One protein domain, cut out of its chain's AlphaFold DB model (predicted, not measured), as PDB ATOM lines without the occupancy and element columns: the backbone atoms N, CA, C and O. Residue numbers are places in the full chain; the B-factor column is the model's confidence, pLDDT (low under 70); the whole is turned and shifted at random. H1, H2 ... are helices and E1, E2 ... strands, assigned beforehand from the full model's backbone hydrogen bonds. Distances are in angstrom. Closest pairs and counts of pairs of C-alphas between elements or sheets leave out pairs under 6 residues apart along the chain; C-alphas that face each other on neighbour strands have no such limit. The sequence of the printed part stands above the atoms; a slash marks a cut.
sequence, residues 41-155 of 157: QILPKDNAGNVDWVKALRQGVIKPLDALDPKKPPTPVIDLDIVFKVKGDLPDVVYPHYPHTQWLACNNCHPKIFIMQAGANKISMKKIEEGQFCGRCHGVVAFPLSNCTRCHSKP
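AT A GLANCE: This is residues 41 to 155 of the 157 residues of the protein "Cytochrome_C7 domain-containing protein" of Nitrospirae bacterium RIFCSPHIGHO2_02_FULL_42_12 (UniProt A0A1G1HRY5). Little regular structure here: a small sheet, hairpin E1 and E2 with short E3 at one edge, and five short helices strung on winding loops. Loop residues 68 to 73 stick out. The 115 printed residues run H1 E1 E2 H2 H3 H4 H5 E3; the sheet, E1 - E2 - E3, is antiparallel, the class mixed, with 36 residues in named elements. It is compact, radius of gyration of the C-alphas 15.2 A, spanning 47 by 33 by 26 A.

IN THESE COORDINATES: Find E1, residues 81 to 84, from C-alpha 81 at (-11.615, -17.245, -86.584); E2, residues 92 to 96, runs 12.9 A; E3, residues 152 to 154, ends with C-alpha 154 at (-8.919, -7.016, -89.665). Look for H1 at 53 to 58, 8.6 A, H2 at 97 to 101, H3 at 106 to 109, H4 at 125 to 129, H5 at 133 to 136.

HOW THE PARTS SIT: N 82 and O 95 of E1 and E2 are 2.8 A apart, within hydrogen-bond range; so are N 92 and O 154 of E2 and E3, 2.8 A. H1 and H2 are close but not clearly touching, closest C-alphas Val 54 and Pro 99, 6.4 A. H2 and H3 meet only through their link. H4 and H5 touch only at the corner, closest C-alphas Ile 128 and Gly 135, 4.4 A. In H1, H2 and H4 every O i to N i+4 pair is within range; H3 and H5 are too short for one.

THE WHOLE: The farthest C-alphas, Lys 71 and Asp 89, are 49.1 A apart. Links H1 to E1, H3 to H4 and H5 to E3 are long. The printed part has no cut; no printed residue is under 70 in pLDDT.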
ATOM      1  N   GLN A  41      12.811 -17.156 -68.422       88.25
ATOM      2  CA  GLN A  41      13.970 -16.666 -69.163       88.25
ATOM      3  C   GLN A  41      14.255 -17.489 -70.423       88.25
ATOM      4  O   GLN A  41      14.746 -16.927 -71.396       88.25
ATOM      5  N   ILE A  42      13.932 -18.788 -70.427       89.75
ATOM      6  CA  ILE A  42      14.190 -19.656 -71.588       89.75
ATOM      7  C   ILE A  42      13.057 -19.627 -72.616       89.75
ATOM      8  O   ILE A  42      13.217 -20.120 -73.730       89.75
ATOM      9  N   LEU A  43      11.910 -19.046 -72.256       93.69
ATOM     10  CA  LEU A  43      10.784 -18.929 -73.170       93.69
ATOM     11  C   LEU A  43      11.050 -17.840 -74.218       93.69
ATOM     12  O   LEU A  43      11.513 -16.748 -73.862       93.69
ATOM     13  N   PRO A  44      10.701 -18.090 -75.493       96.06
ATOM     14  CA  PRO A  44      10.823 -17.089 -76.539       96.06
ATOM     15  C   PRO A  44      10.009 -15.842 -76.192       96.06
ATOM     16  O   PRO A  44       8.952 -15.920 -75.557       96.06
ATOM     17  N   LYS A  45      10.513 -14.684 -76.624       95.25
ATOM     18  CA  LYS A  45       9.860 -13.390 -76.428       95.25
ATOM     19  C   LYS A  45       9.295 -12.841 -77.734       95.25
ATOM     20  O   LYS A  45       9.811 -13.151 -78.812       95.25
ATOM     21  N   ASP A  46       8.247 -12.033 -77.619       91.94
ATOM     22  CA  ASP A  46       7.740 -11.202 -78.706       91.94
ATOM     23  C   ASP A  46       8.565  -9.910 -78.858       91.94
ATOM     24  O   ASP A  46       9.475  -9.630 -78.076       91.94
ATOM     25  N   ASN A  47       8.240  -9.104 -79.870       90.88
ATOM     26  CA  ASN A  47       8.952  -7.850 -80.152       90.88
ATOM     27  C   ASN A  47       8.833  -6.806 -79.026       90.88
ATOM     28  O   ASN A  47       9.594  -5.844 -79.007       90.88
ATOM     29  N   ALA A  48       7.881  -6.978 -78.107       89.44
ATOM     30  CA  ALA A  48       7.690  -6.128 -76.940       89.44
ATOM     31  C   ALA A  48       8.332  -6.723 -75.669       89.44
ATOM     32  O   ALA A  48       8.141  -6.189 -74.580       89.44
ATOM     33  N   GLY A  49       9.084  -7.825 -75.788       91.12
ATOM     34  CA  GLY A  49       9.775  -8.482 -74.679       91.12
ATOM     35  C   GLY A  49       8.892  -9.387 -73.811       91.12
ATOM     36  O   GLY A  49       9.383  -9.950 -72.831       91.12
ATOM     37  N   ASN A  50       7.615  -9.577 -74.155       91.56
ATOM     38  CA  ASN A  50       6.706 -10.462 -73.420       91.56
ATOM     39  C   ASN A  50       6.916 -11.919 -73.835       91.56
ATOM     40  O   ASN A  50       7.402 -12.187 -74.927       91.56
ATOM     41  N   VAL A  51       6.522 -12.877 -72.990       93.69
ATOM     42  CA  VAL A  51       6.539 -14.302 -73.364       93.69
ATOM     43  C   VAL A  51       5.643 -14.539 -74.582       93.69
ATOM     44  O   VAL A  51       4.460 -14.199 -74.572       93.69
ATOM     45  N   ASP A  52       6.200 -15.172 -75.610       94.69
ATOM     46  CA  ASP A  52       5.459 -15.641 -76.775       94.69
ATOM     47  C   ASP A  52       5.099 -17.122 -76.599       94.69
ATOM     48  O   ASP A  52       5.829 -18.029 -77.007       94.69
ATOM     49  N   TRP A  53       3.951 -17.363 -75.964       94.50
ATOM     50  CA  TRP A  53       3.429 -18.708 -75.705       94.50
ATOM     51  C   TRP A  53       3.205 -19.517 -76.987       94.50
ATOM     52  O   TRP A  53       3.472 -20.717 -77.016       94.50
ATOM     53  N   VAL A  54       2.763 -18.862 -78.067       94.75
ATOM     54  CA  VAL A  54       2.501 -19.522 -79.353       94.75
ATOM     55  C   VAL A  54       3.810 -19.994 -79.973       94.75
ATOM     56  O   VAL A  54       3.913 -21.134 -80.430       94.75
ATOM     57  N   LYS A  55       4.841 -19.144 -79.959       96.12
ATOM     58  CA  LYS A  55       6.176 -19.516 -80.428       96.12
ATOM     59  C   LYS A  55       6.790 -20.612 -79.558       96.12
ATOM     60  O   LYS A  55       7.374 -21.535 -80.115       96.12
ATOM     61  N   ALA A  56       6.604 -20.562 -78.238       95.62
ATOM     62  CA  ALA A  56       7.087 -21.595 -77.321       95.62
ATOM     63  C   ALA A  56       6.490 -22.977 -77.635       95.62
ATOM     64  O   ALA A  56       7.234 -23.956 -77.713       95.62
ATOM     65  N   LEU A  57       5.173 -23.043 -77.879       94.44
ATOM     66  CA  LEU A  57       4.482 -24.267 -78.303       94.44
ATOM     67  C   LEU A  57       4.984 -24.747 -79.665       94.44
ATOM     68  O   LEU A  57       5.367 -25.903 -79.818       94.44
ATOM     69  N   ARG A  58       5.043 -23.850 -80.655       94.25
ATOM     70  CA  ARG A  58       5.468 -24.186 -82.024       94.25
ATOM     71  C   ARG A  58       6.902 -24.706 -82.086       94.25
ATOM     72  O   ARG A  58       7.201 -25.577 -82.892       94.25
ATOM     73  N   GLN A  59       7.786 -24.161 -81.255       95.25
ATOM     74  CA  GLN A  59       9.182 -24.588 -81.160       95.25
ATOM     75  C   GLN A  59       9.369 -25.823 -80.266       95.25
ATOM     76  O   GLN A  59      10.477 -26.344 -80.184       95.25
ATOM     77  N   GLY A  60       8.317 -26.291 -79.588       93.25
ATOM     78  CA  GLY A  60       8.386 -27.427 -78.672       93.25
ATOM     79  C   GLY A  60       9.195 -27.161 -77.401       93.25
ATOM     80  O   GLY A  60       9.574 -28.121 -76.733       93.25
ATOM     81  N   VAL A  61       9.452 -25.887 -77.066       94.00
ATOM     82  CA  VAL A  61      10.103 -25.471 -75.805       94.00
ATOM     83  C   VAL A  61       9.238 -25.878 -74.616       94.00
ATOM     84  O   VAL A  61       9.749 -26.266 -73.570       94.00
ATOM     85  N   ILE A  62       7.920 -25.818 -74.804       92.06
ATOM     86  CA  ILE A  62       6.933 -26.364 -73.882       92.06
ATOM     87  C   ILE A  62       6.113 -27.434 -74.604       92.06
ATOM     88  O   ILE A  62       5.812 -27.298 -75.791       92.06
ATOM     89  N   LYS A  63       5.754 -28.495 -73.880       90.62
ATOM     90  CA  LYS A  63       4.903 -29.592 -74.364       90.62
ATOM     91  C   LYS A  63       3.869 -29.932 -73.296       90.62
ATOM     92  O   LYS A  63       4.089 -30.856 -72.514       90.62
ATOM     93  N   PRO A  64       2.800 -29.134 -73.191       88.44
ATOM     94  CA  PRO A  64       1.795 -29.371 -72.176       88.44
ATOM     95  C   PRO A  64       1.046 -30.674 -72.428       88.44
ATOM     96  O   PRO A  64       0.825 -31.059 -73.574       88.44
ATOM     97  N   LEU A  65       0.643 -31.331 -71.346       88.50
ATOM     98  CA  LEU A  65      -0.227 -32.496 -71.425       88.50
ATOM     99  C   LEU A  65      -1.666 -32.052 -71.713       88.50
ATOM    100  O   LEU A  65      -2.153 -31.094 -71.110       88.50
ATOM    101  N   ASP A  66      -2.366 -32.785 -72.579       86.81
ATOM    102  CA  ASP A  66      -3.784 -32.540 -72.882       86.81
ATOM    103  C   ASP A  66      -4.712 -32.849 -71.698       86.81
ATOM    104  O   ASP A  66      -5.777 -32.246 -71.533       86.81
ATOM    105  N   ALA A  67      -4.328 -33.827 -70.877       86.62
ATOM    106  CA  ALA A  67      -5.087 -34.285 -69.728       86.62
ATOM    107  C   ALA A  67      -4.167 -34.897 -68.669       86.62
ATOM    108  O   ALA A  67      -3.109 -35.437 -68.979       86.62
ATOM    109  N   LEU A  68      -4.619 -34.852 -67.414       88.12
ATOM    110  CA  LEU A  68      -3.946 -35.539 -66.306       88.12
ATOM    111  C   LEU A  68      -4.083 -37.065 -66.413       88.12
ATOM    112  O   LEU A  68      -3.197 -37.788 -65.975       88.12
ATOM    113  N   ASP A  69      -5.196 -37.548 -66.977       91.19
ATOM    114  CA  ASP A  69      -5.388 -38.963 -67.297       91.19
ATOM    115  C   ASP A  69      -4.855 -39.244 -68.714       91.19
ATOM    116  O   ASP A  69      -5.449 -38.750 -69.678       91.19
ATOM    117  N   PRO A  70      -3.802 -40.070 -68.868       87.88
ATOM    118  CA  PRO A  70      -3.237 -40.416 -70.171       87.88
ATOM    119  C   PRO A  70      -4.207 -41.144 -71.110       87.88
ATOM    120  O   PRO A  70      -3.959 -41.220 -72.309       87.88
ATOM    121  N   LYS A  71      -5.291 -41.729 -70.582       92.31
ATOM    122  CA  LYS A  71      -6.301 -42.440 -71.379       92.31
ATOM    123  C   LYS A  71      -7.367 -41.512 -71.945       92.31
ATOM    124  O   LYS A  71      -8.139 -41.928 -72.811       92.31
ATOM    125  N   LYS A  72      -7.454 -40.278 -71.447       90.50
ATOM    126  CA  LYS A  72      -8.437 -39.317 -71.927       90.50
ATOM    127  C   LYS A  72      -8.027 -38.842 -73.326       90.50
ATOM    128  O   LYS A  72      -6.867 -38.484 -73.519       90.50
ATOM    129  N   PRO A  73      -8.956 -38.805 -74.297       87.44
ATOM    130  CA  PRO A  73      -8.640 -38.274 -75.613       87.44
ATOM    131  C   PRO A  73      -8.223 -36.798 -75.516       87.44
ATOM    132  O   PRO A  73      -8.752 -36.072 -74.662       87.44
ATOM    133  N   PRO A  74      -7.302 -36.348 -76.387       87.00
ATOM    134  CA  PRO A  74      -6.849 -34.966 -76.406       87.00
ATOM    135  C   PRO A  74      -8.000 -34.016 -76.736       87.00
ATOM    136  O   PRO A  74      -8.981 -34.392 -77.388       87.00
ATOM    137  N   THR A  75      -7.884 -32.767 -76.286       87.75
ATOM    138  CA  THR A  75      -8.891 -31.760 -76.631       87.75
ATOM    139  C   THR A  75      -8.733 -31.373 -78.106       87.75
ATOM    140  O   THR A  75      -7.609 -31.127 -78.542       87.75
ATOM    141  N   PRO A  76      -9.819 -31.294 -78.896       90.81
ATOM    142  CA  PRO A  76      -9.712 -30.894 -80.293       90.81
ATOM    143  C   PRO A  76      -9.165 -29.471 -80.450       90.81
ATOM    144  O   PRO A  76      -9.698 -28.527 -79.861       90.81
ATOM    145  N   VAL A  77      -8.151 -29.315 -81.304       93.56
ATOM    146  CA  VAL A  77      -7.680 -28.005 -81.770       93.56
ATOM    147  C   VAL A  77      -8.616 -27.518 -82.872       93.56
ATOM    148  O   VAL A  77      -8.915 -28.256 -83.812       93.56
ATOM    149  N   ILE A  78      -9.082 -26.277 -82.764       95.25
ATOM    150  CA  ILE A  78     -10.077 -25.698 -83.668       95.25
ATOM    151  C   ILE A  78      -9.440 -24.586 -84.497       95.25
ATOM    152  O   ILE A  78      -8.985 -23.587 -83.947       95.25
ATOM    153  N   ASP A  79      -9.478 -24.722 -85.820       96.06
ATOM    154  CA  ASP A  79      -9.060 -23.682 -86.763       96.06
ATOM    155  C   ASP A  79     -10.273 -22.865 -87.236       96.06
ATOM    156  O   ASP A  79     -10.883 -23.131 -88.271       96.06
ATOM    157  N   LEU A  80     -10.699 -21.925 -86.388       94.94
ATOM    158  CA  LEU A  80     -11.838 -21.043 -86.645       94.94
ATOM    159  C   LEU A  80     -11.582 -19.646 -86.089       94.94
ATOM    160  O   LEU A  80     -11.417 -19.465 -84.879       94.94
ATOM    161  N   ASP A  81     -11.697 -18.651 -86.959       96.31
ATOM    162  CA  ASP A  81     -11.615 -17.245 -86.584       96.31
ATOM    163  C   ASP A  81     -12.999 -16.645 -86.333       96.31
ATOM    164  O   ASP A  81     -13.909 -16.725 -87.164       96.31
ATOM    165  N   ILE A  82     -13.144 -15.967 -85.195       96.25
ATOM    166  CA  ILE A  82     -14.303 -15.135 -84.876       96.25
ATOM    167  C   ILE A  82     -13.929 -13.676 -85.078       96.25
ATOM    168  O   ILE A  82     -12.925 -13.195 -84.558       96.25
ATOM    169  N   VAL A  83     -14.766 -12.953 -85.812       95.69
ATOM    170  CA  VAL A  83     -14.558 -11.531 -86.088       95.69
ATOM    171  C   VAL A  83     -15.545 -10.713 -85.272       95.69
ATOM    172  O   VAL A  83     -16.758 -10.815 -85.468       95.69
ATOM    173  N   PHE A  84     -15.028  -9.864 -84.391       94.69
ATOM    174  CA  PHE A  84     -15.820  -8.882 -83.667       94.69
ATOM    175  C   PHE A  84     -15.793  -7.556 -84.415       94.69
ATOM    176  O   PHE A  84     -14.757  -6.894 -84.509       94.69
ATOM    177  N   LYS A  85     -16.963  -7.156 -84.915       93.50
ATOM    178  CA  LYS A  85     -17.148  -5.822 -85.479       93.50
ATOM    179  C   LYS A  85     -17.104  -4.792 -84.360       93.50
ATOM    180  O   LYS A  85     -17.925  -4.851 -83.441       93.50
ATOM    181  N   VAL A  86     -16.169  -3.852 -84.439       92.44
ATOM    182  CA  VAL A  86     -16.050  -2.762 -83.457       92.44
ATOM    183  C   VAL A  86     -16.553  -1.447 -84.045       92.44
ATOM    184  O   VAL A  86     -16.542  -1.252 -85.260       92.44
ATOM    185  N   LYS A  87     -17.027  -0.541 -83.189       88.25
ATOM    186  CA  LYS A  87     -17.428   0.809 -83.607       88.25
ATOM    187  C   LYS A  87     -16.193   1.711 -83.744       88.25
ATOM    188  O   LYS A  87     -15.212   1.494 -83.038       88.25
ATOM    189  N   GLY A  88     -16.284   2.734 -84.593       88.06
ATOM    190  CA  GLY A  88     -15.202   3.693 -84.840       88.06
ATOM    191  C   GLY A  88     -14.171   3.203 -85.859       88.06
ATOM    192  O   GLY A  88     -14.421   2.240 -86.588       88.06
ATOM    193  N   ASP A  89     -13.016   3.869 -85.879       90.31
ATOM    194  CA  ASP A  89     -12.027   3.753 -86.962       90.31
ATOM    195  C   ASP A  89     -11.013   2.618 -86.766       90.31
ATOM    196  O   ASP A  89     -10.318   2.227 -87.702       90.31
ATOM    197  N   LEU A  90     -10.931   2.053 -85.556       93.38
ATOM    198  CA  LEU A  90     -10.043   0.922 -85.295       93.38
ATOM    199  C   LEU A  90     -10.487  -0.311 -86.094       93.38
ATOM    200  O   LEU A  90     -11.687  -0.608 -86.102       93.38
ATOM    201  N   PRO A  91      -9.550  -1.083 -86.680       97.06
ATOM    202  CA  PRO A  91      -9.856  -2.340 -87.358       97.06
ATOM    203  C   PRO A  91     -10.730  -3.277 -86.512       97.06
ATOM    204  O   PRO A  91     -10.724  -3.231 -85.278       97.06
ATOM    205  N   ASP A  92     -11.487  -4.148 -87.173       97.12
ATOM    206  CA  ASP A  92     -12.228  -5.210 -86.500       97.12
ATOM    207  C   ASP A  92     -11.274  -6.178 -85.793       97.12
ATOM    208  O   ASP A  92     -10.131  -6.398 -86.212       97.12
ATOM    209  N   VAL A  93     -11.758  -6.757 -84.696       97.19
ATOM    210  CA  VAL A  93     -10.961  -7.670 -83.877       97.19
ATOM    211  C   VAL A  93     -11.112  -9.090 -84.393       97.19
ATOM    212  O   VAL A  93     -12.232  -9.556 -84.605       97.19
ATOM    213  N   VAL A  94      -9.992  -9.792 -84.545       97.12
ATOM    214  CA  VAL A  94      -9.974 -11.224 -84.863       97.12
ATOM    215  C   VAL A  94      -9.604 -12.009 -83.616       97.12
ATOM    216  O   VAL A  94      -8.583 -11.749 -82.983       97.12
ATOM    217  N   TYR A  95     -10.431 -12.990 -83.282       97.19
ATOM    218  CA  TYR A  95     -10.137 -14.009 -82.289       97.19
ATOM    219  C   TYR A  95      -9.940 -15.358 -82.984       97.19
ATOM    220  O   TYR A  95     -10.924 -15.948 -83.439       97.19
ATOM    221  N   PRO A  96      -8.697 -15.852 -83.066       97.06
ATOM    222  CA  PRO A  96      -8.414 -17.156 -83.644       97.06
ATOM    223  C   PRO A  96      -8.529 -18.257 -82.587       97.06
ATOM    224  O   PRO A  96      -7.826 -18.221 -81.573       97.06
ATOM    225  N   HIS A  97      -9.366 -19.273 -82.808       97.31
ATOM    226  CA  HIS A  97      -9.443 -20.416 -81.889       97.31
ATOM    227  C   HIS A  97      -8.159 -21.240 -81.873       97.31
ATOM    228  O   HIS A  97      -7.815 -21.777 -80.822       97.31
ATOM    229  N   TYR A  98      -7.438 -21.318 -82.994       96.81
ATOM    230  CA  TYR A  98      -6.290 -22.208 -83.142       96.81
ATOM    231  C   TYR A  98      -5.262 -22.032 -82.012       96.81
ATOM    232  O   TYR A  98      -5.118 -22.952 -81.209       96.81
ATOM    233  N   PRO A  99      -4.637 -20.854 -81.811       95.69
ATOM    234  CA  PRO A  99      -3.649 -20.684 -80.744       95.69
ATOM    235  C   PRO A  99      -4.230 -20.807 -79.330       95.69
ATOM    236  O   PRO A  99      -3.487 -21.084 -78.393       95.69
ATOM    237  N   HIS A 100      -5.540 -20.614 -79.153       96.00
ATOM    238  CA  HIS A 100      -6.188 -20.755 -77.849       96.00
ATOM    239  C   HIS A 100      -6.500 -22.219 -77.520       96.00
ATOM    240  O   HIS A 100      -6.422 -22.608 -76.363       96.00
ATOM    241  N   THR A 101      -6.792 -23.043 -78.526       95.38
ATOM    242  CA  THR A 101      -7.177 -24.456 -78.364       95.38
ATOM    243  C   THR A 101      -6.006 -25.428 -78.483       95.38
ATOM    244  O   THR A 101      -6.176 -26.613 -78.233       95.38
ATOM    245  N   GLN A 102      -4.800 -24.939 -78.797       93.06
ATOM    246  CA  GLN A 102      -3.572 -25.745 -78.767       93.06
ATOM    247  C   GLN A 102      -3.177 -26.213 -77.359       93.06
ATOM    248  O   GLN A 102      -2.421 -27.169 -77.230       93.06
ATOM    249  N   TRP A 103      -3.639 -25.517 -76.318       91.31
ATOM    250  CA  TRP A 103      -3.362 -25.882 -74.928       91.31
ATOM    251  C   TRP A 103      -4.595 -25.725 -74.029       91.31
ATOM    252  O   TRP A 103      -4.796 -26.516 -73.110       91.31
ATOM    253  N   LEU A 104      -5.462 -24.737 -74.270       92.88
ATOM    254  CA  LEU A 104      -6.641 -24.547 -73.428       92.88
ATOM    255  C   LEU A 104      -7.802 -25.416 -73.908       92.88
ATOM    256  O   LEU A 104      -8.079 -25.530 -75.101       92.88
ATOM    257  N   ALA A 105      -8.530 -25.974 -72.948       92.56
ATOM    258  CA  ALA A 105      -9.755 -26.704 -73.201       92.56
ATOM    259  C   ALA A 105     -10.948 -25.758 -73.400       92.56
ATOM    260  O   ALA A 105     -10.984 -24.634 -72.895       92.56
ATOM    261  N   CYS A 106     -11.993 -26.238 -74.079       93.94
ATOM    262  CA  CYS A 106     -13.189 -25.438 -74.373       93.94
ATOM    263  C   CYS A 106     -13.823 -24.825 -73.112       93.94
ATOM    264  O   CYS A 106     -14.333 -23.705 -73.149       93.94
ATOM    265  N   ASN A 107     -13.766 -25.539 -71.984       93.56
ATOM    266  CA  ASN A 107     -14.344 -25.105 -70.713       93.56
ATOM    267  C   ASN A 107     -13.533 -24.012 -69.991       93.56
ATOM    268  O   ASN A 107     -14.044 -23.408 -69.044       93.56
ATOM    269  N   ASN A 108     -12.304 -23.724 -70.436       94.44
ATOM    270  CA  ASN A 108     -11.552 -22.562 -69.969       94.44
ATOM    271  C   ASN A 108     -12.240 -21.259 -70.400       94.44
ATOM    272  O   ASN A 108     -12.154 -20.264 -69.685       94.44
ATOM    273  N   CYS A 109     -12.959 -21.281 -71.527       96.62
ATOM    274  CA  CYS A 109     -13.644 -20.119 -72.088       96.62
ATOM    275  C   CYS A 109     -15.171 -20.230 -71.992       96.62
ATOM    276  O   CYS A 109     -15.844 -19.255 -71.652       96.62
ATOM    277  N   HIS A 110     -15.735 -21.406 -72.263       96.94
ATOM    278  CA  HIS A 110     -17.172 -21.595 -72.429       96.94
ATOM    279  C   HIS A 110     -17.816 -22.407 -71.294       96.94
ATOM    280  O   HIS A 110     -17.206 -23.330 -70.760       96.94
ATOM    281  N   PRO A 111     -19.070 -22.101 -70.923       96.12
ATOM    282  CA  PRO A 111     -19.836 -20.902 -71.284       96.12
ATOM    283  C   PRO A 111     -19.485 -19.685 -70.402       96.12
ATOM    284  O   PRO A 111     -20.107 -18.635 -70.522       96.12
ATOM    285  N   LYS A 112     -18.535 -19.840 -69.467       95.62
ATOM    286  CA  LYS A 112     -18.307 -18.900 -68.359       95.62
ATOM    287  C   LYS A 112     -17.826 -17.518 -68.803       95.62
ATOM    288  O   LYS A 112     -18.326 -16.520 -68.299       95.62
ATOM    289  N   ILE A 113     -16.832 -17.461 -69.690       97.31
ATOM    290  CA  ILE A 113     -16.256 -16.202 -70.185       97.31
ATOM    291  C   ILE A 113     -17.004 -15.750 -71.440       97.31
ATOM    292  O   ILE A 113     -17.316 -14.571 -71.587       97.31
ATOM    293  N   PHE A 114     -17.300 -16.692 -72.334       97.62
ATOM    294  CA  PHE A 114     -17.998 -16.429 -73.583       97.62
ATOM    295  C   PHE A 114     -19.174 -17.387 -73.757       97.62
ATOM    296  O   PHE A 114     -19.049 -18.596 -73.571       97.62
ATOM    297  N   ILE A 115     -20.304 -16.862 -74.217       96.62
ATOM    298  CA  ILE A 115     -21.397 -17.671 -74.762       96.62
ATOM    299  C   ILE A 115     -20.944 -18.229 -76.119       96.62
ATOM    300  O   ILE A 115     -20.363 -17.483 -76.913       96.62
ATOM    301  N   MET A 116     -21.213 -19.513 -76.395       94.19
ATOM    302  CA  MET A 116     -20.913 -20.193 -77.672       94.19
ATOM    303  C   MET A 116     -21.851 -19.748 -78.808       94.19
ATOM    304  O   MET A 116     -22.475 -20.555 -79.488       94.19
ATOM    305  N   GLN A 117     -21.987 -18.440 -78.990       93.69
ATOM    306  CA  GLN A 117     -22.812 -17.830 -80.018       93.69
ATOM    307  C   GLN A 117     -22.188 -16.492 -80.414       93.69
ATOM    308  O   GLN A 117     -22.013 -15.592 -79.584       93.69
ATOM    309  N   ALA A 118     -21.847 -16.353 -81.696       89.62
ATOM    310  CA  ALA A 118     -21.292 -15.115 -82.224       89.62
ATOM    311  C   ALA A 118     -22.267 -13.947 -81.994       89.62
ATOM    312  O   ALA A 118     -23.471 -14.070 -82.214       89.62
ATOM    313  N   GLY A 119     -21.749 -12.816 -81.510       89.75
ATOM    314  CA  GLY A 119     -22.548 -11.622 -81.218       89.75
ATOM    315  C   GLY A 119     -23.384 -11.668 -79.929       89.75
ATOM    316  O   GLY A 119     -23.932 -10.637 -79.550       89.75
ATOM    317  N   ALA A 120     -23.451 -12.796 -79.211       94.06
ATOM    318  CA  ALA A 120     -24.227 -12.888 -77.964       94.06
ATOM    319  C   ALA A 120     -23.560 -12.177 -76.770       94.06
ATOM    320  O   ALA A 120     -24.225 -11.792 -75.807       94.06
ATOM    321  N   ASN A 121     -22.240 -11.982 -76.821       94.88
ATOM    322  CA  ASN A 121     -21.471 -11.377 -75.737       94.88
ATOM    323  C   ASN A 121     -21.398  -9.849 -75.894       94.88
ATOM    324  O   ASN A 121     -20.938  -9.336 -76.913       94.88
ATOM    325  N   LYS A 122     -21.786  -9.103 -74.850       94.25
ATOM    326  CA  LYS A 122     -21.657  -7.635 -74.796       94.25
ATOM    327  C   LYS A 122     -20.254  -7.228 -74.338       94.25
ATOM    328  O   LYS A 122     -20.074  -6.851 -73.175       94.25
ATOM    329  N   ILE A 123     -19.288  -7.346 -75.245       95.44
ATOM    330  CA  ILE A 123     -17.866  -7.058 -75.013       95.44
ATOM    331  C   ILE A 123     -17.599  -5.559 -75.203       95.44
ATOM    332  O   ILE A 123     -18.118  -4.938 -76.129       95.44
ATOM    333  N   SER A 124     -16.779  -4.975 -74.332       95.94
ATOM    334  CA  SER A 124     -16.236  -3.622 -74.485       95.94
ATOM    335  C   SER A 124     -14.826  -3.560 -73.904       95.94
ATOM    336  O   SER A 124     -14.498  -4.359 -73.027       95.94
ATOM    337  N   MET A 125     -14.010  -2.595 -74.348       95.81
ATOM    338  CA  MET A 125     -12.665  -2.397 -73.788       95.81
ATOM    339  C   MET A 125     -12.701  -2.132 -72.284       95.81
ATOM    340  O   MET A 125     -11.950  -2.765 -71.557       95.81
ATOM    341  N   LYS A 126     -13.670  -1.343 -71.803       97.19
ATOM    342  CA  LYS A 126     -13.888  -1.142 -70.363       97.19
ATOM    343  C   LYS A 126     -14.022  -2.468 -69.601       97.19
ATOM    344  O   LYS A 126     -13.347  -2.684 -68.606       97.19
ATOM    345  N   LYS A 127     -14.863  -3.389 -70.084       97.94
ATOM    346  CA  LYS A 127     -15.032  -4.701 -69.438       97.94
ATOM    347  C   LYS A 127     -13.773  -5.560 -69.527       97.94
ATOM    348  O   LYS A 127     -13.500  -6.334 -68.617       97.94
ATOM    349  N   ILE A 128     -13.034  -5.451 -70.632       97.88
ATOM    350  CA  ILE A 128     -11.754  -6.139 -70.819       97.88
ATOM    351  C   ILE A 128     -10.734  -5.636 -69.788       97.88
ATOM    352  O   ILE A 128     -10.113  -6.444 -69.110       97.88
ATOM    353  N   GLU A 129     -10.614  -4.326 -69.603       97.19
ATOM    354  CA  GLU A 129      -9.741  -3.713 -68.592       97.19
ATOM    355  C   GLU A 129     -10.157  -4.082 -67.158       97.19
ATOM    356  O   GLU A 129      -9.306  -4.263 -66.294       97.19
ATOM    357  N   GLU A 130     -11.453  -4.299 -66.917       97.50
ATOM    358  CA  GLU A 130     -12.006  -4.818 -65.655       97.50
ATOM    359  C   GLU A 130     -11.805  -6.343 -65.468       97.50
ATOM    360  O   GLU A 130     -12.376  -6.944 -64.556       97.50
ATOM    361  N   GLY A 131     -11.019  -7.005 -66.324       97.19
ATOM    362  CA  GLY A 131     -10.671  -8.425 -66.196       97.19
ATOM    363  C   GLY A 131     -11.720  -9.405 -66.737       97.19
ATOM    364  O   GLY A 131     -11.669 -10.603 -66.438       97.19
ATOM    365  N   GLN A 132     -12.682  -8.927 -67.530       97.94
ATOM    366  CA  GLN A 132     -13.676  -9.765 -68.208       97.94
ATOM    367  C   GLN A 132     -13.222 -10.121 -69.632       97.94
ATOM    368  O   GLN A 132     -12.347  -9.480 -70.213       97.94
ATOM    369  N   PHE A 133     -13.852 -11.135 -70.235       97.69
ATOM    370  CA  PHE A 133     -13.584 -11.559 -71.616       97.69
ATOM    371  C   PHE A 133     -12.085 -11.785 -71.882       97.69
ATOM    372  O   PHE A 133     -11.444 -12.566 -71.180       97.69
ATOM    373  N   CYS A 134     -11.515 -11.088 -72.869       97.62
ATOM    374  CA  CYS A 134     -10.102 -11.167 -73.237       97.62
ATOM    375  C   CYS A 134      -9.177 -10.815 -72.059       97.62
ATOM    376  O   CYS A 134      -8.122 -11.426 -71.895       97.62
ATOM    377  N   GLY A 135      -9.595  -9.874 -71.209       97.56
ATOM    378  CA  GLY A 135      -8.830  -9.402 -70.056       97.56
ATOM    379  C   GLY A 135      -8.753 -10.402 -68.910       97.56
ATOM    380  O   GLY A 135      -7.972 -10.214 -67.984       97.56
ATOM    381  N   ARG A 136      -9.497 -11.517 -68.983       97.56
ATOM    382  CA  ARG A 136      -9.314 -12.632 -68.047       97.56
ATOM    383  C   ARG A 136      -7.906 -13.227 -68.140       97.56
ATOM    384  O   ARG A 136      -7.420 -13.773 -67.153       97.56
ATOM    385  N   CYS A 137      -7.276 -13.120 -69.314       97.06
ATOM    386  CA  CYS A 137      -5.949 -13.670 -69.587       97.06
ATOM    387  C   CYS A 137      -4.958 -12.617 -70.114       97.06
ATOM    388  O   CYS A 137      -3.806 -12.588 -69.676       97.06
ATOM    389  N   HIS A 138      -5.367 -11.756 -71.049       96.75
ATOM    390  CA  HIS A 138      -4.502 -10.713 -71.610       96.75
ATOM    391  C   HIS A 138      -4.256  -9.596 -70.595       96.75
ATOM    392  O   HIS A 138      -5.204  -9.016 -70.076       96.75
ATOM    393  N   GLY A 139      -2.981  -9.304 -70.317       93.44
ATOM    394  CA  GLY A 139      -2.561  -8.404 -69.236       93.44
ATOM    395  C   GLY A 139      -2.292  -9.095 -67.895       93.44
ATOM    396  O   GLY A 139      -1.801  -8.441 -66.982       93.44
ATOM    397  N   VAL A 140      -2.560 -10.403 -67.783       92.56
ATOM    398  CA  VAL A 140      -2.259 -11.204 -66.582       92.56
ATOM    399  C   VAL A 140      -1.261 -12.314 -66.905       92.56
ATOM    400  O   VAL A 140      -0.204 -12.402 -66.293       92.56
ATOM    401  N   VAL A 141      -1.591 -13.153 -67.891       92.44
ATOM    402  CA  VAL A 141      -0.772 -14.303 -68.316       92.44
ATOM    403  C   VAL A 141      -0.344 -14.216 -69.780       92.44
ATOM    404  O   VAL A 141       0.670 -14.789 -70.164       92.44
ATOM    405  N   ALA A 142      -1.098 -13.490 -70.606       94.38
ATOM    406  CA  ALA A 142      -0.783 -13.226 -72.006       94.38
ATOM    407  C   ALA A 142      -0.369 -11.759 -72.211       94.38
ATOM    408  O   ALA A 142      -0.422 -10.954 -71.279       94.38
ATOM    409  N   PHE A 143       0.036 -11.420 -73.441       94.50
ATOM    410  CA  PHE A 143       0.515 -10.082 -73.804       94.50
ATOM    411  C   PHE A 143      -0.426  -8.956 -73.316       94.50
ATOM    412  O   PHE A 143      -1.642  -9.168 -73.222       94.50
ATOM    413  N   PRO A 144       0.118  -7.763 -73.011       94.75
ATOM    414  CA  PRO A 144      -0.647  -6.676 -72.411       94.75
ATOM    415  C   PRO A 144      -1.687  -6.082 -73.367       94.75
ATOM    416  O   PRO A 144      -1.497  -6.037 -74.583       94.75
ATOM    417  N   LEU A 145      -2.764  -5.544 -72.791       95.50
ATOM    418  CA  LEU A 145      -3.874  -4.921 -73.526       95.50
ATOM    419  C   LEU A 145      -3.474  -3.654 -74.303       95.50
ATOM    420  O   LEU A 145      -4.204  -3.233 -75.195       95.50
ATOM    421  N   SER A 146      -2.311  -3.068 -74.004       93.06
ATOM    422  CA  SER A 146      -1.789  -1.876 -74.682       93.06
ATOM    423  C   SER A 146      -1.355  -2.122 -76.131       93.06
ATOM    424  O   SER A 146      -1.175  -1.168 -76.884       93.06
ATOM    425  N   ASN A 147      -1.194  -3.380 -76.556       92.00
ATOM    426  CA  ASN A 147      -0.817  -3.706 -77.929       92.00
ATOM    427  C   ASN A 147      -2.053  -3.891 -78.830       92.00
ATOM    428  O   ASN A 147      -2.438  -5.013 -79.173       92.00
ATOM    429  N   CYS A 148      -2.677  -2.772 -79.207       93.25
ATOM    430  CA  CYS A 148      -3.965  -2.740 -79.909       93.25
ATOM    431  C   CYS A 148      -3.980  -3.570 -81.205       93.25
ATOM    432  O   CYS A 148      -4.961  -4.260 -81.491       93.25
ATOM    433  N   THR A 149      -2.893  -3.535 -81.981       93.31
ATOM    434  CA  THR A 149      -2.807  -4.156 -83.316       93.31
ATOM    435  C   THR A 149      -2.784  -5.682 -83.276       93.31
ATOM    436  O   THR A 149      -3.099  -6.322 -84.277       93.31
ATOM    437  N   ARG A 150      -2.474  -6.292 -82.123       93.44
ATOM    438  CA  ARG A 150      -2.536  -7.753 -81.959       93.44
ATOM    439  C   ARG A 150      -3.962  -8.294 -81.974       93.44
ATOM    440  O   ARG A 150      -4.155  -9.449 -82.339       93.44
ATOM    441  N   CYS A 151      -4.933  -7.472 -81.580       95.62
ATOM    442  CA  CYS A 151      -6.350  -7.827 -81.594       95.62
ATOM    443  C   CYS A 151      -7.054  -7.187 -82.794       95.62
ATOM    444  O   CYS A 151      -7.747  -7.870 -83.544       95.62
ATOM    445  N   HIS A 152      -6.859  -5.880 -82.985       96.81
ATOM    446  CA  HIS A 152      -7.450  -5.080 -84.056       96.81
ATOM    447  C   HIS A 152      -6.667  -5.254 -85.360       96.81
ATOM    448  O   HIS A 152      -5.908  -4.375 -85.770       96.81
ATOM    449  N   SER A 153      -6.837  -6.410 -85.997       95.94
ATOM    450  CA  SER A 153      -6.018  -6.847 -87.132       95.94
ATOM    451  C   SER A 153      -6.779  -6.975 -88.450       95.94
ATOM    452  O   SER A 153      -6.149  -7.121 -89.497       95.94
ATOM    453  N   LYS A 154      -8.116  -6.901 -88.443       96.50
ATOM    454  CA  LYS A 154      -8.919  -7.016 -89.665       96.50
ATOM    455  C   LYS A 154      -9.392  -5.646 -90.144       96.50
ATOM    456  O   LYS A 154     -10.206  -5.030 -89.457       96.50
ATOM    457  N   PRO A 155      -8.946  -5.167 -91.320       94.56
ATOM    458  CA  PRO A 155      -9.418  -3.906 -91.876       94.56
ATOM    459  C   PRO A 155     -10.945  -3.846 -91.955       94.56
ATOM    460  O   PRO A 155     -11.609  -4.869 -92.160       94.56
TER     461      PRO A 155